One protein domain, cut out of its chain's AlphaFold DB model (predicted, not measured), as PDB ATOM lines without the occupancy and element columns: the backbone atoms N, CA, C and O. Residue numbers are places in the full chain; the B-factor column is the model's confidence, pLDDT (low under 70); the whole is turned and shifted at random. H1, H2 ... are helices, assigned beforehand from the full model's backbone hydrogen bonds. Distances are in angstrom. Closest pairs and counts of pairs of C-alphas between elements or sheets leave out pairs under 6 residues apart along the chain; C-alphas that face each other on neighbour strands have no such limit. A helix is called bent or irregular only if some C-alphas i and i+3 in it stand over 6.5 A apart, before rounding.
ATOM      1  N   LYS A  41    -158.663 144.141 -20.515       91.94
ATOM      2  CA  LYS A  41    -158.721 144.425 -19.080       91.94
ATOM      3  C   LYS A  41    -160.179 144.679 -18.673       91.94
ATOM      4  O   LYS A  41    -160.921 145.230 -19.478       91.94
ATOM      5  N   PRO A  42    -160.592 144.312 -17.451       92.50
ATOM      6  CA  PRO A  42    -161.910 144.670 -16.936       92.50
ATOM      7  C   PRO A  42    -162.003 146.187 -16.688       92.50
ATOM      8  O   PRO A  42    -161.135 146.771 -16.029       92.50
ATOM      9  N   GLU A  43    -163.056 146.834 -17.190       89.12
ATOM     10  CA  GLU A  43    -163.201 148.300 -17.178       89.12
ATOM     11  C   GLU A  43    -164.420 148.776 -16.390       89.12
ATOM     12  O   GLU A  43    -164.310 149.729 -15.618       89.12
ATOM     13  N   LYS A  44    -165.559 148.098 -16.542       91.12
ATOM     14  CA  LYS A  44    -166.825 148.448 -15.879       91.12
ATOM     15  C   LYS A  44    -167.125 147.496 -14.730       91.12
ATOM     16  O   LYS A  44    -166.646 146.368 -14.699       91.12
ATOM     17  N   GLU A  45    -167.983 147.915 -13.804       90.38
ATOM     18  CA  GLU A  45    -168.287 147.113 -12.610       90.38
ATOM     19  C   GLU A  45    -168.855 145.727 -12.915       90.38
ATOM     20  O   GLU A  45    -168.508 144.750 -12.253       90.38
ATOM     21  N   SER A  46    -169.662 145.605 -13.969       90.31
ATOM     22  CA  SER A  46    -170.185 144.307 -14.395       90.31
ATOM     23  C   SER A  46    -169.097 143.327 -14.842       90.31
ATOM     24  O   SER A  46    -169.307 142.120 -14.734       90.31
ATOM     25  N   ASP A  47    -167.918 143.803 -15.254       93.50
ATOM     26  CA  ASP A  47    -166.790 142.930 -15.589       93.50
ATOM     27  C   ASP A  47    -166.208 142.257 -14.340       93.50
ATOM     28  O   ASP A  47    -165.743 141.118 -14.413       93.50
ATOM     29  N   TYR A  48    -166.254 142.935 -13.187       94.44
ATOM     30  CA  TYR A  48    -165.708 142.444 -11.919       94.44
ATOM     31  C   TYR A  48    -166.647 141.480 -11.191       94.44
ATOM     32  O   TYR A  48    -166.175 140.690 -10.377       94.44
ATOM     33  N   VAL A  49    -167.945 141.479 -11.511       93.69
ATOM     34  CA  VAL A  49    -168.935 140.552 -10.924       93.69
ATOM     35  C   VAL A  49    -168.570 139.088 -11.188       93.69
ATOM     36  O   VAL A  49    -168.786 138.226 -10.340       93.69
ATOM     37  N   LEU A  50    -167.982 138.799 -12.353       92.19
ATOM     38  CA  LEU A  50    -167.555 137.451 -12.743       92.19
ATOM     39  C   LEU A  50    -166.096 137.145 -12.370       92.19
ATOM     40  O   LEU A  50    -165.543 136.134 -12.815       92.19
ATOM     41  N   LEU A  51    -165.454 138.019 -11.592       97.06
ATOM     42  CA  LEU A  51    -164.070 137.875 -11.162       97.06
ATOM     43  C   LEU A  51    -163.978 137.646  -9.649       97.06
ATOM     44  O   LEU A  51    -164.855 138.051  -8.888       97.06
ATOM     45  N   PRO A  52    -162.894 137.010  -9.174       97.06
ATOM     46  CA  PRO A  52    -162.634 136.904  -7.747       97.06
ATOM     47  C   PRO A  52    -162.564 138.285  -7.066       97.06
ATOM     48  O   PRO A  52    -162.016 139.219  -7.658       97.06
ATOM     49  N   PRO A  53    -163.010 138.424  -5.802       95.19
ATOM     50  CA  PRO A  53    -163.065 139.721  -5.115       95.19
ATOM     51  C   PRO A  53    -161.727 140.470  -5.049       95.19
ATOM     52  O   PRO A  53    -161.689 141.698  -5.111       95.19
ATOM     53  N   TYR A  54    -160.611 139.737  -4.995       95.50
ATOM     54  CA  TYR A  54    -159.273 140.329  -5.005       95.50
ATOM     55  C   TYR A  54    -158.962 141.103  -6.299       95.50
ATOM     56  O   TYR A  54    -158.093 141.969  -6.291       95.50
ATOM     57  N   CYS A  55    -159.663 140.833  -7.407       96.31
ATOM     58  CA  CYS A  55    -159.499 141.579  -8.654       96.31
ATOM     59  C   CYS A  55    -160.023 143.005  -8.529       96.31
ATOM     60  O   CYS A  55    -159.357 143.941  -8.970       96.31
ATOM     61  N   LYS A  56    -161.180 143.176  -7.879       93.50
ATOM     62  CA  LYS A  56    -161.748 144.499  -7.617       93.50
ATOM     63  C   LYS A  56    -160.866 145.289  -6.652       93.50
ATOM     64  O   LYS A  56    -160.507 146.417  -6.965       93.50
ATOM     65  N   ALA A  57    -160.408 144.665  -5.568       92.50
ATOM     66  CA  ALA A  57    -159.473 145.300  -4.635       92.50
ATOM     67  C   ALA A  57    -158.129 145.673  -5.286       92.50
ATOM     68  O   ALA A  57    -157.544 146.713  -4.998       92.50
ATOM     69  N   ARG A  58    -157.622 144.853  -6.217       93.06
ATOM     70  CA  ARG A  58    -156.399 145.189  -6.959       93.06
ATOM     71  C   ARG A  58    -156.599 146.390  -7.891       93.06
ATOM     72  O   ARG A  58    -155.627 147.106  -8.150       93.06
ATOM     73  N   LYS A  59    -157.819 146.582  -8.405       91.62
ATOM     74  CA  LYS A  59    -158.211 147.698  -9.277       91.62
ATOM     75  C   LYS A  59    -158.520 148.983  -8.510       91.62
ATOM     76  O   LYS A  59    -158.186 150.047  -9.030       91.62
ATOM     77  N   SER A  60    -159.166 148.892  -7.345       88.31
ATOM     78  CA  SER A  60    -159.684 150.050  -6.599       88.31
ATOM     79  C   SER A  60    -158.591 151.067  -6.275       88.31
ATOM     80  O   SER A  60    -158.846 152.266  -6.269       88.31
ATOM     81  N   GLY A  61    -157.361 150.590  -6.055       80.75
ATOM     82  CA  GLY A  61    -156.247 151.427  -5.615       80.75
ATOM     83  C   GLY A  61    -156.359 151.826  -4.143       80.75
ATOM     84  O   GLY A  61    -155.501 152.559  -3.652       80.75
ATOM     85  N   ASP A  62    -157.373 151.320  -3.430       94.50
ATOM     86  CA  ASP A  62    -157.510 151.520  -1.996       94.50
ATOM     87  C   ASP A  62    -156.360 150.816  -1.268       94.50
ATOM     88  O   ASP A  62    -156.126 149.609  -1.402       94.50
ATOM     89  N   ARG A  63    -155.605 151.593  -0.490       94.44
ATOM     90  CA  ARG A  63    -154.402 151.108   0.189       94.44
ATOM     91  C   ARG A  63    -154.729 150.074   1.270       94.44
ATOM     92  O   ARG A  63    -153.921 149.174   1.500       94.44
ATOM     93  N   ASN A  64    -155.867 150.204   1.946       95.88
ATOM     94  CA  ASN A  64    -156.262 149.305   3.025       95.88
ATOM     95  C   ASN A  64    -156.744 147.970   2.457       95.88
ATOM     96  O   ASN A  64    -156.309 146.920   2.931       95.88
ATOM     97  N   GLU A  65    -157.557 147.995   1.399       94.62
ATOM     98  CA  GLU A  65    -157.958 146.801   0.654       94.62
ATOM     99  C   GLU A  65    -156.745 146.084   0.066       94.62
ATOM    100  O   GLU A  65    -156.626 144.864   0.205       94.62
ATOM    101  N   TYR A  66    -155.815 146.833  -0.539       94.06
ATOM    102  CA  TYR A  66    -154.586 146.267  -1.085       94.06
ATOM    103  C   TYR A  66    -153.802 145.518  -0.007       94.06
ATOM    104  O   TYR A  66    -153.528 144.331  -0.166       94.06
ATOM    105  N   LYS A  67    -153.499 146.180   1.119       95.31
ATOM    106  CA  LYS A  67    -152.760 145.572   2.236       95.31
ATOM    107  C   LYS A  67    -153.497 144.372   2.828       95.31
ATOM    108  O   LYS A  67    -152.874 143.372   3.183       95.31
ATOM    109  N   ALA A  68    -154.824 144.447   2.930       96.12
ATOM    110  CA  ALA A  68    -155.637 143.346   3.430       96.12
ATOM    111  C   ALA A  68    -155.533 142.104   2.529       96.12
ATOM    112  O   ALA A  68    -155.419 140.989   3.042       96.12
ATOM    113  N   TRP A  69    -155.545 142.275   1.205       96.12
ATOM    114  CA  TRP A  69    -155.387 141.170   0.258       96.12
ATOM    115  C   TRP A  69    -153.949 140.688   0.126       96.12
ATOM    116  O   TRP A  69    -153.735 139.480   0.084       96.12
ATOM    117  N   GLU A  70    -152.974 141.591   0.143       95.12
ATOM    118  CA  GLU A  70    -151.552 141.251   0.189       95.12
ATOM    119  C   GLU A  70    -151.244 140.369   1.404       95.12
ATOM    120  O   GLU A  70    -150.614 139.326   1.264       95.12
ATOM    121  N   LYS A  71    -151.792 140.687   2.585       96.06
ATOM    122  CA  LYS A  71    -151.643 139.844   3.783       96.06
ATOM    123  C   LYS A  71    -152.243 138.440   3.615       96.06
ATOM    124  O   LYS A  71    -151.760 137.493   4.227       96.06
ATOM    125  N   ARG A  72    -153.314 138.295   2.825       95.62
ATOM    126  CA  ARG A  72    -154.022 137.016   2.619       95.62
ATOM    127  C   ARG A  72    -153.414 136.164   1.507       95.62
ATOM    128  O   ARG A  72    -153.449 134.943   1.601       95.62
ATOM    129  N   ILE A  73    -152.943 136.798   0.435       94.69
ATOM    130  CA  ILE A  73    -152.525 136.131  -0.808       94.69
ATOM    131  C   ILE A  73    -150.992 136.160  -0.975       94.69
ATOM    132  O   ILE A  73    -150.435 135.310  -1.665       94.69
ATOM    133  N   GLY A  74    -150.298 137.069  -0.290       94.69
ATOM    134  CA  GLY A  74    -148.845 137.246  -0.317       94.69
ATOM    135  C   GLY A  74    -148.400 138.460  -1.141       94.69
ATOM    136  O   GLY A  74    -149.180 139.031  -1.902       94.69
ATOM    137  N   HIS A  75    -147.121 138.828  -1.012       93.00
ATOM    138  CA  HIS A  75    -146.516 140.009  -1.653       93.00
ATOM    139  C   HIS A  75    -146.573 139.999  -3.190       93.00
ATOM    140  O   HIS A  75    -146.650 141.049  -3.825       93.00
ATOM    141  N   ASP A  76    -146.666 138.818  -3.805       96.38
ATOM    142  CA  ASP A  76    -146.889 138.671  -5.250       96.38
ATOM    143  C   ASP A  76    -148.281 139.162  -5.711       96.38
ATOM    144  O   ASP A  76    -148.597 139.149  -6.907       96.38
ATOM    145  N   PHE A  77    -149.123 139.650  -4.789       95.38
ATOM    146  CA  PHE A  77    -150.409 140.284  -5.083       95.38
ATOM    147  C   PHE A  77    -150.301 141.421  -6.114       95.38
ATOM    148  O   PHE A  77    -151.229 141.652  -6.894       95.38
ATOM    149  N   LEU A  78    -149.149 142.091  -6.208       94.50
ATOM    150  CA  LEU A  78    -148.915 143.135  -7.208       94.50
ATOM    151  C   LEU A  78    -149.143 142.641  -8.655       94.50
ATOM    152  O   LEU A  78    -149.703 143.389  -9.470       94.50
ATOM    153  N   HIS A  79    -148.818 141.373  -8.943       96.44
ATOM    154  CA  HIS A  79    -148.945 140.739 -10.259       96.44
ATOM    155  C   HIS A  79    -150.368 140.254 -10.572       96.44
ATOM    156  O   HIS A  79    -150.679 139.947 -11.722       96.44
ATOM    157  N   VAL A  80    -151.266 140.213  -9.584       96.19
ATOM    158  CA  VAL A  80    -152.597 139.596  -9.720       96.19
ATOM    159  C   VAL A  80    -153.490 140.290 -10.742       96.19
ATOM    160  O   VAL A  80    -154.369 139.646 -11.309       96.19
ATOM    161  N   HIS A  81    -153.239 141.561 -11.055       95.88
ATOM    162  CA  HIS A  81    -153.985 142.261 -12.099       95.88
ATOM    163  C   HIS A  81    -153.867 141.571 -13.471       95.88
ATOM    164  O   HIS A  81    -154.867 141.482 -14.176       95.88
ATOM    165  N   HIS A  82    -152.713 140.976 -13.802       97.81
ATOM    166  CA  HIS A  82    -152.573 140.160 -15.009       97.81
ATOM    167  C   HIS A  82    -153.449 138.906 -14.938       97.81
ATOM    168  O   HIS A  82    -154.220 138.621 -15.849       97.81
ATOM    169  N   TYR A  83    -153.447 138.183 -13.816       98.19
ATOM    170  CA  TYR A  83    -154.342 137.032 -13.679       98.19
ATOM    171  C   TYR A  83    -155.823 137.435 -13.814       98.19
ATOM    172  O   TYR A  83    -156.587 136.748 -14.490       98.19
ATOM    173  N   CYS A  84    -156.220 138.588 -13.268       98.00
ATOM    174  CA  CYS A  84    -157.562 139.145 -13.435       98.00
ATOM    175  C   CYS A  84    -157.891 139.493 -14.896       98.00
ATOM    176  O   CYS A  84    -158.976 139.145 -15.360       98.00
ATOM    177  N   ASN A  85    -156.959 140.096 -15.643       97.88
ATOM    178  CA  ASN A  85    -157.106 140.322 -17.086       97.88
ATOM    179  C   ASN A  85    -157.292 138.997 -17.836       97.88
ATOM    180  O   ASN A  85    -158.166 138.875 -18.691       97.88
ATOM    181  N   GLY A  86    -156.516 137.970 -17.478       97.88
ATOM    182  CA  GLY A  86    -156.613 136.654 -18.101       97.88
ATOM    183  C   GLY A  86    -157.947 135.953 -17.830       97.88
ATOM    184  O   GLY A  86    -158.541 135.376 -18.741       97.88
ATOM    185  N   LEU A  87    -158.461 136.043 -16.600       98.25
ATOM    186  CA  LEU A  87    -159.798 135.550 -16.255       98.25
ATOM    187  C   LEU A  87    -160.897 136.320 -16.990       98.25
ATOM    188  O   LEU A  87    -161.838 135.712 -17.495       98.25
ATOM    189  N   HIS A  88    -160.765 137.642 -17.095       97.75
ATOM    190  CA  HIS A  88    -161.703 138.469 -17.843       97.75
ATOM    191  C   HIS A  88    -161.724 138.080 -19.330       97.75
ATOM    192  O   HIS A  88    -162.791 137.816 -19.881       97.75
ATOM    193  N   ALA A  89    -160.553 137.927 -19.954       97.88
ATOM    194  CA  ALA A  89    -160.428 137.458 -21.332       97.88
ATOM    195  C   ALA A  89    -161.065 136.073 -21.542       97.88
ATOM    196  O   ALA A  89    -161.754 135.852 -22.538       97.88
ATOM    197  N   LEU A  90    -160.889 135.153 -20.587       97.56
ATOM    198  CA  LEU A  90    -161.529 133.837 -20.613       97.56
ATOM    199  C   LEU A  90    -163.062 133.928 -20.508       97.56
ATOM    200  O   LEU A  90    -163.761 133.207 -21.220       97.56
ATOM    201  N   ASN A  91    -163.594 134.815 -19.665       96.44
ATOM    202  CA  ASN A  91    -165.038 135.037 -19.557       96.44
ATOM    203  C   ASN A  91    -165.615 135.584 -20.871       96.44
ATOM    204  O   ASN A  91    -166.601 135.042 -21.370       96.44
ATOM    205  N   LEU A  92    -164.961 136.581 -21.478       96.00
ATOM    206  CA  LEU A  92    -165.356 137.114 -22.787       96.00
ATOM    207  C   LEU A  92    -165.331 136.029 -23.873       96.00
ATOM    208  O   LEU A  92    -166.259 135.933 -24.676       96.00
ATOM    209  N   ALA A  93    -164.301 135.173 -23.878       96.94
ATOM    210  CA  ALA A  93    -164.193 134.067 -24.828       96.94
ATOM    211  C   ALA A  93    -165.373 133.084 -24.722       96.94
ATOM    212  O   ALA A  93    -165.803 132.533 -25.736       96.94
ATOM    213  N   GLY A  94    -165.926 132.891 -23.520       95.69
ATOM    214  CA  GLY A  94    -167.089 132.034 -23.285       95.69
ATOM    215  C   GLY A  94    -168.378 132.535 -23.942       95.69
ATOM    216  O   GLY A  94    -169.225 131.723 -24.310       95.69
ATOM    217  N   THR A  95    -168.512 133.849 -24.138       94.81
ATOM    218  CA  THR A  95    -169.680 134.477 -24.784       94.81
ATOM    219  C   THR A  95    -169.438 134.867 -26.244       94.81
ATOM    220  O   THR A  95    -170.378 135.196 -26.965       94.81
ATOM    221  N   GLU A  96    -168.183 134.844 -26.694       96.50
ATOM    222  CA  GLU A  96    -167.787 135.277 -28.032       96.50
ATOM    223  C   GLU A  96    -168.263 134.293 -29.109       96.50
ATOM    224  O   GLU A  96    -167.950 133.099 -29.070       96.50
ATOM    225  N   LYS A  97    -168.987 134.795 -30.113       95.94
ATOM    226  CA  LYS A  97    -169.582 133.982 -31.186       95.94
ATOM    227  C   LYS A  97    -168.579 133.649 -32.284       95.94
ATOM    228  O   LYS A  97    -168.635 132.570 -32.870       95.94
ATOM    229  N   THR A  98    -167.651 134.556 -32.567       96.62
ATOM    230  CA  THR A  98    -166.701 134.402 -33.666       96.62
ATOM    231  C   THR A  98    -165.492 133.573 -33.226       96.62
ATOM    232  O   THR A  98    -164.819 133.868 -32.237       96.62
ATOM    233  N   LYS A  99    -165.173 132.512 -33.980       95.88
ATOM    234  CA  LYS A  99    -164.044 131.619 -33.658       95.88
ATOM    235  C   LYS A  99    -162.706 132.367 -33.613       95.88
ATOM    236  O   LYS A  99    -161.888 132.087 -32.735       95.88
ATOM    237  N   SER A 100    -162.497 133.315 -34.532       95.88
ATOM    238  CA  SER A 100    -161.265 134.113 -34.598       95.88
ATOM    239  C   SER A 100    -161.069 134.926 -33.317       95.88
ATOM    240  O   SER A 100    -160.094 134.715 -32.593       95.88
ATOM    241  N   ARG A 101    -162.061 135.748 -32.946       95.56
ATOM    242  CA  ARG A 101    -161.980 136.583 -31.745       95.56
ATOM    243  C   ARG A 101    -161.891 135.752 -30.473       95.56
ATOM    244  O   ARG A 101    -161.100 136.071 -29.589       95.56
ATOM    245  N   ARG A 102    -162.637 134.646 -30.393       97.25
ATOM    246  CA  ARG A 102    -162.545 133.709 -29.267       97.25
ATOM    247  C   ARG A 102    -161.117 133.191 -29.102       97.25
ATOM    248  O   ARG A 102    -160.587 133.193 -27.997       97.25
ATOM    249  N   THR A 103    -160.482 132.789 -30.199       97.38
ATOM    250  CA  THR A 103    -159.099 132.291 -30.186       97.38
ATOM    251  C   THR A 103    -158.118 133.373 -29.729       97.38
ATOM    252  O   THR A 103    -157.223 133.087 -28.934       97.38
ATOM    253  N   GLU A 104    -158.288 134.620 -30.173       96.50
ATOM    254  CA  GLU A 104    -157.473 135.747 -29.704       96.50
ATOM    255  C   GLU A 104    -157.620 135.987 -28.199       96.50
ATOM    256  O   GLU A 104    -156.617 136.150 -27.503       96.50
ATOM    257  N   LEU A 105    -158.855 135.989 -27.689       97.62
ATOM    258  CA  LEU A 105    -159.147 136.174 -26.266       97.62
ATOM    259  C   LEU A 105    -158.493 135.077 -25.417       97.62
ATOM    260  O   LEU A 105    -157.847 135.373 -24.415       97.62
ATOM    261  N   LEU A 106    -158.576 133.820 -25.857       98.31
ATOM    262  CA  LEU A 106    -157.935 132.693 -25.177       98.31
ATOM    263  C   LEU A 106    -156.403 132.797 -25.194       98.31
ATOM    264  O   LEU A 106    -155.757 132.564 -24.174       98.31
ATOM    265  N   LYS A 107    -155.800 133.208 -26.317       97.88
ATOM    266  CA  LYS A 107    -154.347 133.446 -26.391       97.88
ATOM    267  C   LYS A 107    -153.906 134.564 -25.445       97.88
ATOM    268  O   LYS A 107    -152.882 134.422 -24.778       97.88
ATOM    269  N   ARG A 108    -154.690 135.641 -25.333       97.12
ATOM    270  CA  ARG A 108    -154.441 136.715 -24.358       97.12
ATOM    271  C   ARG A 108    -154.564 136.217 -22.924       97.12
ATOM    272  O   ARG A 108    -153.694 136.518 -22.118       97.12
ATOM    273  N   ALA A 109    -155.572 135.395 -22.626       98.31
ATOM    274  CA  ALA A 109    -155.714 134.783 -21.309       98.31
ATOM    275  C   ALA A 109    -154.460 133.988 -20.907       98.31
ATOM    276  O   ALA A 109    -153.950 134.172 -19.803       98.31
ATOM    277  N   ILE A 110    -153.912 133.177 -21.823       98.50
ATOM    278  CA  ILE A 110    -152.640 132.470 -21.599       98.50
ATOM    279  C   ILE A 110    -151.484 133.441 -21.360       98.50
ATOM    280  O   ILE A 110    -150.709 133.214 -20.436       98.50
ATOM    281  N   ALA A 111    -151.349 134.495 -22.170       98.19
ATOM    282  CA  ALA A 111    -150.242 135.444 -22.051       98.19
ATOM    283  C   ALA A 111    -150.230 136.143 -20.680       98.19
ATOM    284  O   ALA A 111    -149.197 136.184 -20.011       98.19
ATOM    285  N   GLU A 112    -151.392 136.609 -20.224       98.25
ATOM    286  CA  GLU A 112    -151.547 137.254 -18.920       98.25
ATOM    287  C   GLU A 112    -151.274 136.283 -17.756       98.25
ATOM    288  O   GLU A 112    -150.557 136.606 -16.809       98.25
ATOM    289  N   MET A 113    -151.786 135.050 -17.831       98.44
ATOM    290  CA  MET A 113    -151.521 134.025 -16.814       98.44
ATOM    291  C   MET A 113    -150.037 133.631 -16.774       98.44
ATOM    292  O   MET A 113    -149.460 133.490 -15.693       98.44
ATOM    293  N   ALA A 114    -149.401 133.497 -17.940       98.31
ATOM    294  CA  ALA A 114    -147.980 133.186 -18.060       98.31
ATOM    295  C   ALA A 114    -147.096 134.298 -17.480       98.31
ATOM    296  O   ALA A 114    -146.080 133.990 -16.855       98.31
ATOM    297  N   TYR A 115    -147.498 135.568 -17.617       98.12
ATOM    298  CA  TYR A 115    -146.806 136.678 -16.967       98.12
ATOM    299  C   TYR A 115    -146.752 136.474 -15.450       98.12
ATOM    300  O   TYR A 115    -145.669 136.544 -14.870       98.12
ATOM    301  N   VAL A 116    -147.886 136.167 -14.808       98.06
ATOM    302  CA  VAL A 116    -147.914 135.950 -13.352       98.06
ATOM    303  C   VAL A 116    -147.046 134.762 -12.966       98.06
ATOM    304  O   VAL A 116    -146.236 134.886 -12.055       98.06
ATOM    305  N   LYS A 117    -147.140 133.637 -13.688       97.56
ATOM    306  CA  LYS A 117    -146.306 132.457 -13.402       97.56
ATOM    307  C   LYS A 117    -144.803 132.741 -13.490       97.56
ATOM    308  O   LYS A 117    -144.046 132.076 -12.792       97.56
ATOM    309  N   LYS A 118    -144.390 133.667 -14.364       97.69
ATOM    310  CA  LYS A 118    -142.986 134.041 -14.584       97.69
ATOM    311  C   LYS A 118    -142.443 134.991 -13.513       97.69
ATOM    312  O   LYS A 118    -141.260 134.904 -13.208       97.69
ATOM    313  N   HIS A 119    -143.269 135.901 -12.996       97.94
ATOM    314  CA  HIS A 119    -142.803 136.977 -12.110       97.94
ATOM    315  C   HIS A 119    -143.146 136.756 -10.634       97.94
ATOM    316  O   HIS A 119    -142.427 137.259  -9.782       97.94
ATOM    317  N   ALA A 120    -144.197 135.992 -10.327       97.31
ATOM    318  CA  ALA A 120    -144.523 135.609  -8.957       97.31
ATOM    319  C   ALA A 120    -143.724 134.377  -8.511       97.31
ATOM    320  O   ALA A 120    -143.339 133.531  -9.326       97.31
ATOM    321  N   SER A 121    -143.563 134.214  -7.198       96.25
ATOM    322  CA  SER A 121    -142.989 133.011  -6.598       96.25
ATOM    323  C   SER A 121    -143.722 131.746  -7.055       96.25
ATOM    324  O   SER A 121    -144.944 131.730  -7.235       96.25
ATOM    325  N   GLN A 122    -142.998 130.632  -7.186       92.06
ATOM    326  CA  GLN A 122    -143.622 129.325  -7.425       92.06
ATOM    327  C   GLN A 122    -144.530 128.895  -6.263       92.06
ATOM    328  O   GLN A 122    -145.494 128.165  -6.480       92.06
ATOM    329  N   GLN A 123    -144.253 129.378  -5.048       93.50
ATOM    330  CA  GLN A 123    -145.050 129.097  -3.851       93.50
ATOM    331  C   GLN A 123    -146.240 130.052  -3.689       93.50
ATOM    332  O   GLN A 123    -147.002 129.935  -2.731       93.50
ATOM    333  N   PHE A 124    -146.420 131.002  -4.611       96.94
ATOM    334  CA  PHE A 124    -147.535 131.935  -4.560       96.94
ATOM    335  C   PHE A 124    -148.873 131.185  -4.552       96.94
ATOM    336  O   PHE A 124    -149.122 130.322  -5.397       96.94
ATOM    337  N   ILE A 125    -149.766 131.531  -3.619       96.62
ATOM    338  CA  ILE A 125    -150.966 130.732  -3.313       96.62
ATOM    339  C   ILE A 125    -151.918 130.559  -4.508       96.62
ATOM    340  O   ILE A 125    -152.687 129.598  -4.564       96.62
ATOM    341  N   LEU A 126    -151.863 131.465  -5.491       97.38
ATOM    342  CA  LEU A 126    -152.677 131.378  -6.703       97.38
ATOM    343  C   LEU A 126    -152.047 130.517  -7.806       97.38
ATOM    344  O   LEU A 126    -152.755 130.163  -8.742       97.38
ATOM    345  N   GLN A 127    -150.775 130.114  -7.715       97.69
ATOM    346  CA  GLN A 127    -150.090 129.319  -8.748       97.69
ATOM    347  C   GLN A 127    -150.817 128.015  -9.119       97.69
ATOM    348  O   GLN A 127    -150.975 127.757 -10.321       97.69
ATOM    349  N   PRO A 128    -151.334 127.201  -8.170       98.12
ATOM    350  CA  PRO A 128    -152.121 126.024  -8.527       98.12
ATOM    351  C   PRO A 128    -153.369 126.395  -9.330       98.12
ATOM    352  O   PRO A 128    -153.688 125.753 -10.331       98.12
ATOM    353  N   LYS A 129    -154.068 127.458  -8.919       97.94
ATOM    354  CA  LYS A 129    -155.316 127.894  -9.546       97.94
ATOM    355  C   LYS A 129    -155.075 128.513 -10.931       97.94
ATOM    356  O   LYS A 129    -155.789 128.162 -11.865       97.94
ATOM    357  N   ILE A 130    -154.028 129.323 -11.088       98.44
ATOM    358  CA  ILE A 130    -153.572 129.855 -12.382       98.44
ATOM    359  C   ILE A 130    -153.260 128.701 -13.342       98.44
ATOM    360  O   ILE A 130    -153.733 128.696 -14.474       98.44
ATOM    361  N   SER A 131    -152.528 127.682 -12.885       98.62
ATOM    362  CA  SER A 131    -152.175 126.516 -13.714       98.62
ATOM    363  C   SER A 131    -153.407 125.710 -14.136       98.62
ATOM    364  O   SER A 131    -153.505 125.277 -15.282       98.62
ATOM    365  N   TYR A 132    -154.388 125.565 -13.242       98.75
ATOM    366  CA  TYR A 132    -155.674 124.959 -13.582       98.75
ATOM    367  C   TYR A 132    -156.427 125.763 -14.652       98.75
ATOM    368  O   TYR A 132    -156.882 125.187 -15.640       98.75
ATOM    369  N   ASP A 133    -156.541 127.083 -14.502       98.75
ATOM    370  CA  ASP A 133    -157.249 127.902 -15.488       98.75
ATOM    371  C   ASP A 133    -156.518 127.959 -16.834       98.75
ATOM    372  O   ASP A 133    -157.176 127.883 -17.869       98.75
ATOM    373  N   MET A 134    -155.180 127.964 -16.855       98.88
ATOM    374  CA  MET A 134    -154.418 127.786 -18.098       98.88
ATOM    375  C   MET A 134    -154.767 126.463 -18.785       98.88
ATOM    376  O   MET A 134    -154.941 126.434 -20.001       98.88
ATOM    377  N   GLY A 135    -154.930 125.375 -18.025       98.75
ATOM    378  CA  GLY A 135    -155.376 124.096 -18.574       98.75
ATOM    379  C   GLY A 135    -156.756 124.179 -19.229       98.75
ATOM    380  O   GLY A 135    -156.933 123.686 -20.344       98.75
ATOM    381  N   ARG A 136    -157.702 124.893 -18.604       98.75
ATOM    382  CA  ARG A 136    -159.035 125.142 -19.185       98.75
ATOM    383  C   ARG A 136    -158.952 125.939 -20.480       98.75
ATOM    384  O   ARG A 136    -159.666 125.633 -21.432       98.75
ATOM    385  N   VAL A 137    -158.087 126.950 -20.519       98.75
ATOM    386  CA  VAL A 137    -157.860 127.759 -21.721       98.75
ATOM    387  C   VAL A 137    -157.263 126.895 -22.838       98.75
ATOM    388  O   VAL A 137    -157.757 126.936 -23.962       98.75
ATOM    389  N   TYR A 138    -156.271 126.048 -22.538       98.88
ATOM    390  CA  TYR A 138    -155.696 125.120 -23.515       98.88
ATOM    391  C   TYR A 138    -156.702 124.078 -24.026       98.88
ATOM    392  O   TYR A 138    -156.671 123.749 -25.210       98.88
ATOM    393  N   GLU A 139    -157.631 123.593 -23.194       98.31
ATOM    394  CA  GLU A 139    -158.726 122.741 -23.681       98.31
ATOM    395  C   GLU A 139    -159.625 123.477 -24.681       98.31
ATOM    396  O   GLU A 139    -159.978 122.907 -25.713       98.31
ATOM    397  N   GLN A 140    -159.971 124.743 -24.417       98.06
ATOM    398  CA  GLN A 140    -160.770 125.545 -25.353       98.06
ATOM    399  C   GLN A 140    -160.018 125.862 -26.652       98.06
ATOM    400  O   GLN A 140    -160.641 125.974 -27.707       98.06
ATOM    401  N   LEU A 141    -158.687 125.952 -26.590       98.25
ATOM    402  CA  LEU A 141    -157.807 126.078 -27.753       98.25
ATOM    403  C   LEU A 141    -157.598 124.758 -28.516       98.25
ATOM    404  O   LEU A 141    -156.884 124.758 -29.512       98.25
ATOM    405  N   GLN A 142    -158.213 123.652 -28.083       97.38
ATOM    406  CA  GLN A 142    -158.012 122.315 -28.656       97.38
ATOM    407  C   GLN A 142    -156.547 121.841 -28.580       97.38
ATOM    408  O   GLN A 142    -156.074 121.097 -29.435       97.38
ATOM    409  N   GLU A 143    -155.834 122.226 -27.518       98.25
ATOM    410  CA  GLU A 143    -154.444 121.837 -27.251       98.25
ATOM    411  C   GLU A 143    -154.356 120.885 -26.034       98.25
ATOM    412  O   GLU A 143    -153.809 121.248 -24.984       98.25
ATOM    413  N   PRO A 144    -154.870 119.639 -26.130       97.44
ATOM    414  CA  PRO A 144    -155.027 118.744 -24.980       97.44
ATOM    415  C   PRO A 144    -153.699 118.387 -24.295       97.44
ATOM    416  O   PRO A 144    -153.666 118.211 -23.079       97.44
ATOM    417  N   GLY A 145    -152.586 118.340 -25.036       98.25
ATOM    418  CA  GLY A 145    -151.260 118.098 -24.457       98.25
ATOM    419  C   GLY A 145    -150.776 119.238 -23.552       98.25
ATOM    420  O   GLY A 145    -150.190 118.985 -22.498       98.25
ATOM    421  N   LYS A 146    -151.052 120.500 -23.914       98.75
ATOM    422  CA  LYS A 146    -150.740 121.650 -23.048       98.75
ATOM    423  C   LYS A 146    -151.703 121.719 -21.866       98.75
ATOM    424  O   LYS A 146    -151.259 121.991 -20.753       98.75
ATOM    425  N   ALA A 147    -152.979 121.391 -22.086       98.81
ATOM    426  CA  ALA A 147    -153.963 121.293 -21.013       98.81
ATOM    427  C   ALA A 147    -153.548 120.268 -19.946       98.81
ATOM    428  O   ALA A 147    -153.504 120.602 -18.766       98.81
ATOM    429  N   MET A 148    -153.155 119.060 -20.371       98.69
ATOM    430  CA  MET A 148    -152.658 118.003 -19.487       98.69
ATOM    431  C   MET A 148    -151.497 118.495 -18.615       98.69
ATOM    432  O   MET A 148    -151.568 118.399 -17.391       98.69
ATOM    433  N   ARG A 149    -150.465 119.098 -19.227       98.81
ATOM    434  CA  ARG A 149    -149.306 119.633 -18.493       98.81
ATOM    435  C   ARG A 149    -149.695 120.716 -17.486       98.81
ATOM    436  O   ARG A 149    -149.185 120.727 -16.370       98.81
ATOM    437  N   ALA A 150    -150.603 121.617 -17.856       98.81
ATOM    438  CA  ALA A 150    -151.057 122.688 -16.973       98.81
ATOM    439  C   ALA A 150    -151.858 122.149 -15.771       98.81
ATOM    440  O   ALA A 150    -151.639 122.573 -14.633       98.81
ATOM    441  N   TYR A 151    -152.719 121.151 -15.988       98.88
ATOM    442  CA  TYR A 151    -153.430 120.466 -14.908       98.88
ATOM    443  C   TYR A 151    -152.489 119.672 -13.996       98.88
ATOM    444  O   TYR A 151    -152.627 119.743 -12.775       98.88
ATOM    445  N   GLN A 152    -151.501 118.973 -14.557       98.75
ATOM    446  CA  GLN A 152    -150.470 118.280 -13.779       98.75
ATOM    447  C   GLN A 152    -149.644 119.261 -12.938       98.75
ATOM    448  O   GLN A 152    -149.404 118.991 -11.765       98.75
ATOM    449  N   ASN A 153    -149.285 120.428 -13.485       98.44
ATOM    450  CA  ASN A 153    -148.606 121.481 -12.727       98.44
ATOM    451  C   ASN A 153    -149.476 122.010 -11.574       98.44
ATOM    452  O   ASN A 153    -148.981 122.244 -10.477       98.44
ATOM    453  N   SER A 154    -150.790 122.152 -11.783       98.69
ATOM    454  CA  SER A 154    -151.722 122.510 -10.705       98.69
ATOM    455  C   SER A 154    -151.685 121.495  -9.555       98.69
ATOM    456  O   SER A 154    -151.555 121.886  -8.395       98.69
ATOM    457  N   ILE A 155    -151.725 120.199  -9.885       98.62
ATOM    458  CA  ILE A 155    -151.647 119.095  -8.916       98.62
ATOM    459  C   ILE A 155    -150.294 119.075  -8.199       98.62
ATOM    460  O   ILE A 155    -150.263 118.890  -6.986       98.62
ATOM    461  N   SER A 156    -149.186 119.279  -8.919       98.19
ATOM    462  CA  SER A 156    -147.846 119.255  -8.323       98.19
ATOM    463  C   SER A 156    -147.630 120.404  -7.341       98.19
ATOM    464  O   SER A 156    -146.967 120.224  -6.326       98.19
ATOM    465  N   LEU A 157    -148.195 121.580  -7.631       97.50
ATOM    466  CA  LEU A 157    -148.118 122.747  -6.754       97.50
ATOM    467  C   LEU A 157    -149.038 122.614  -5.537       97.50
ATOM    468  O   LEU A 157    -148.684 123.041  -4.442       97.50
ATOM    469  N   ASN A 158    -150.236 122.050  -5.718       97.69
ATOM    470  CA  ASN A 158    -151.135 121.751  -4.613       97.69
ATOM    471  C   ASN A 158    -152.030 120.536  -4.927       97.69
ATOM    472  O   ASN A 158    -153.055 120.674  -5.606       97.69
ATOM    473  N   PRO A 159    -151.732 119.356  -4.353       97.88
ATOM    474  CA  PRO A 159    -152.475 118.136  -4.649       97.88
ATOM    475  C   PRO A 159    -153.883 118.120  -4.044       97.88
ATOM    476  O   PRO A 159    -154.693 117.271  -4.417       97.88
TER     477      PRO A 159
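This is residues 41 to 159 of the 207 residues of the protein "Tetratricopeptide repeat protein" of Methylotuvimicrobium kenyense (UniProt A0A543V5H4). Long helices H4, H5 and H6 fold back and forth as an up-and-down bundle, each running against the one before, and H7 folds back along H6, away from H4 and H5. A short helical hairpin, H2 and H3, packs through H2 across the first half of kinked H4, with little H1 near H2 and H4. The printed part has 119 residues with seven named helices, H1 to H7 in order, and no named strand; the class is all helix. It is compact, with a radius of gyration of the C-alphas of 14.3 A and spans of 41 by 35 by 20 A.

H4, residues 75 to 95, is 33.2 A long, from C-alpha 75 at (-146.516, 140.009, -1.653); it is irregular, C-alphas 78 and 81 being 7.1 A apart, with a kink of 33 degrees near residue 82. H5 is residues 99 to 119, 30.7 A; H6, 127 to 140, 20.1 A; H7, 144 to 157, 19.9 A, ending at (-148.118, 122.747, -6.754). H1 is residues 45 to 49, H2 53 to 60 and H3 63 to 73.

H4, the hub, touches H5 at a shallow tilt of 12 degrees, opposite ways, closest at C-alphas Gly 86 and Ala 109, 3.8 A. H5 touches H6, closest at C-alphas Leu 106 and Val 137, 6.0 A. H6 touches H7, closest at C-alphas Gly 135 and Ala 147, 4.0 A. With residues 77 to 84 alone, H4 touches H2, about perpendicular at 73 degrees, closest at C-alphas Cys 55 and Cys 84, 5.7 A. H3 and H4 only just touch, only at the corner, with 3 pairs of C-alphas within 8 A. Every O i to N i+4 pair is within hydrogen-bond range in H1, H2, H3, H5, H6 and H7; in H4, 11 of 17 are.

The C-alphas farthest apart, Asn 64 and Gly 145, are 41.9 A apart. The printed part has no cut, no link is long, and no printed residue is under 70 in pLDDT.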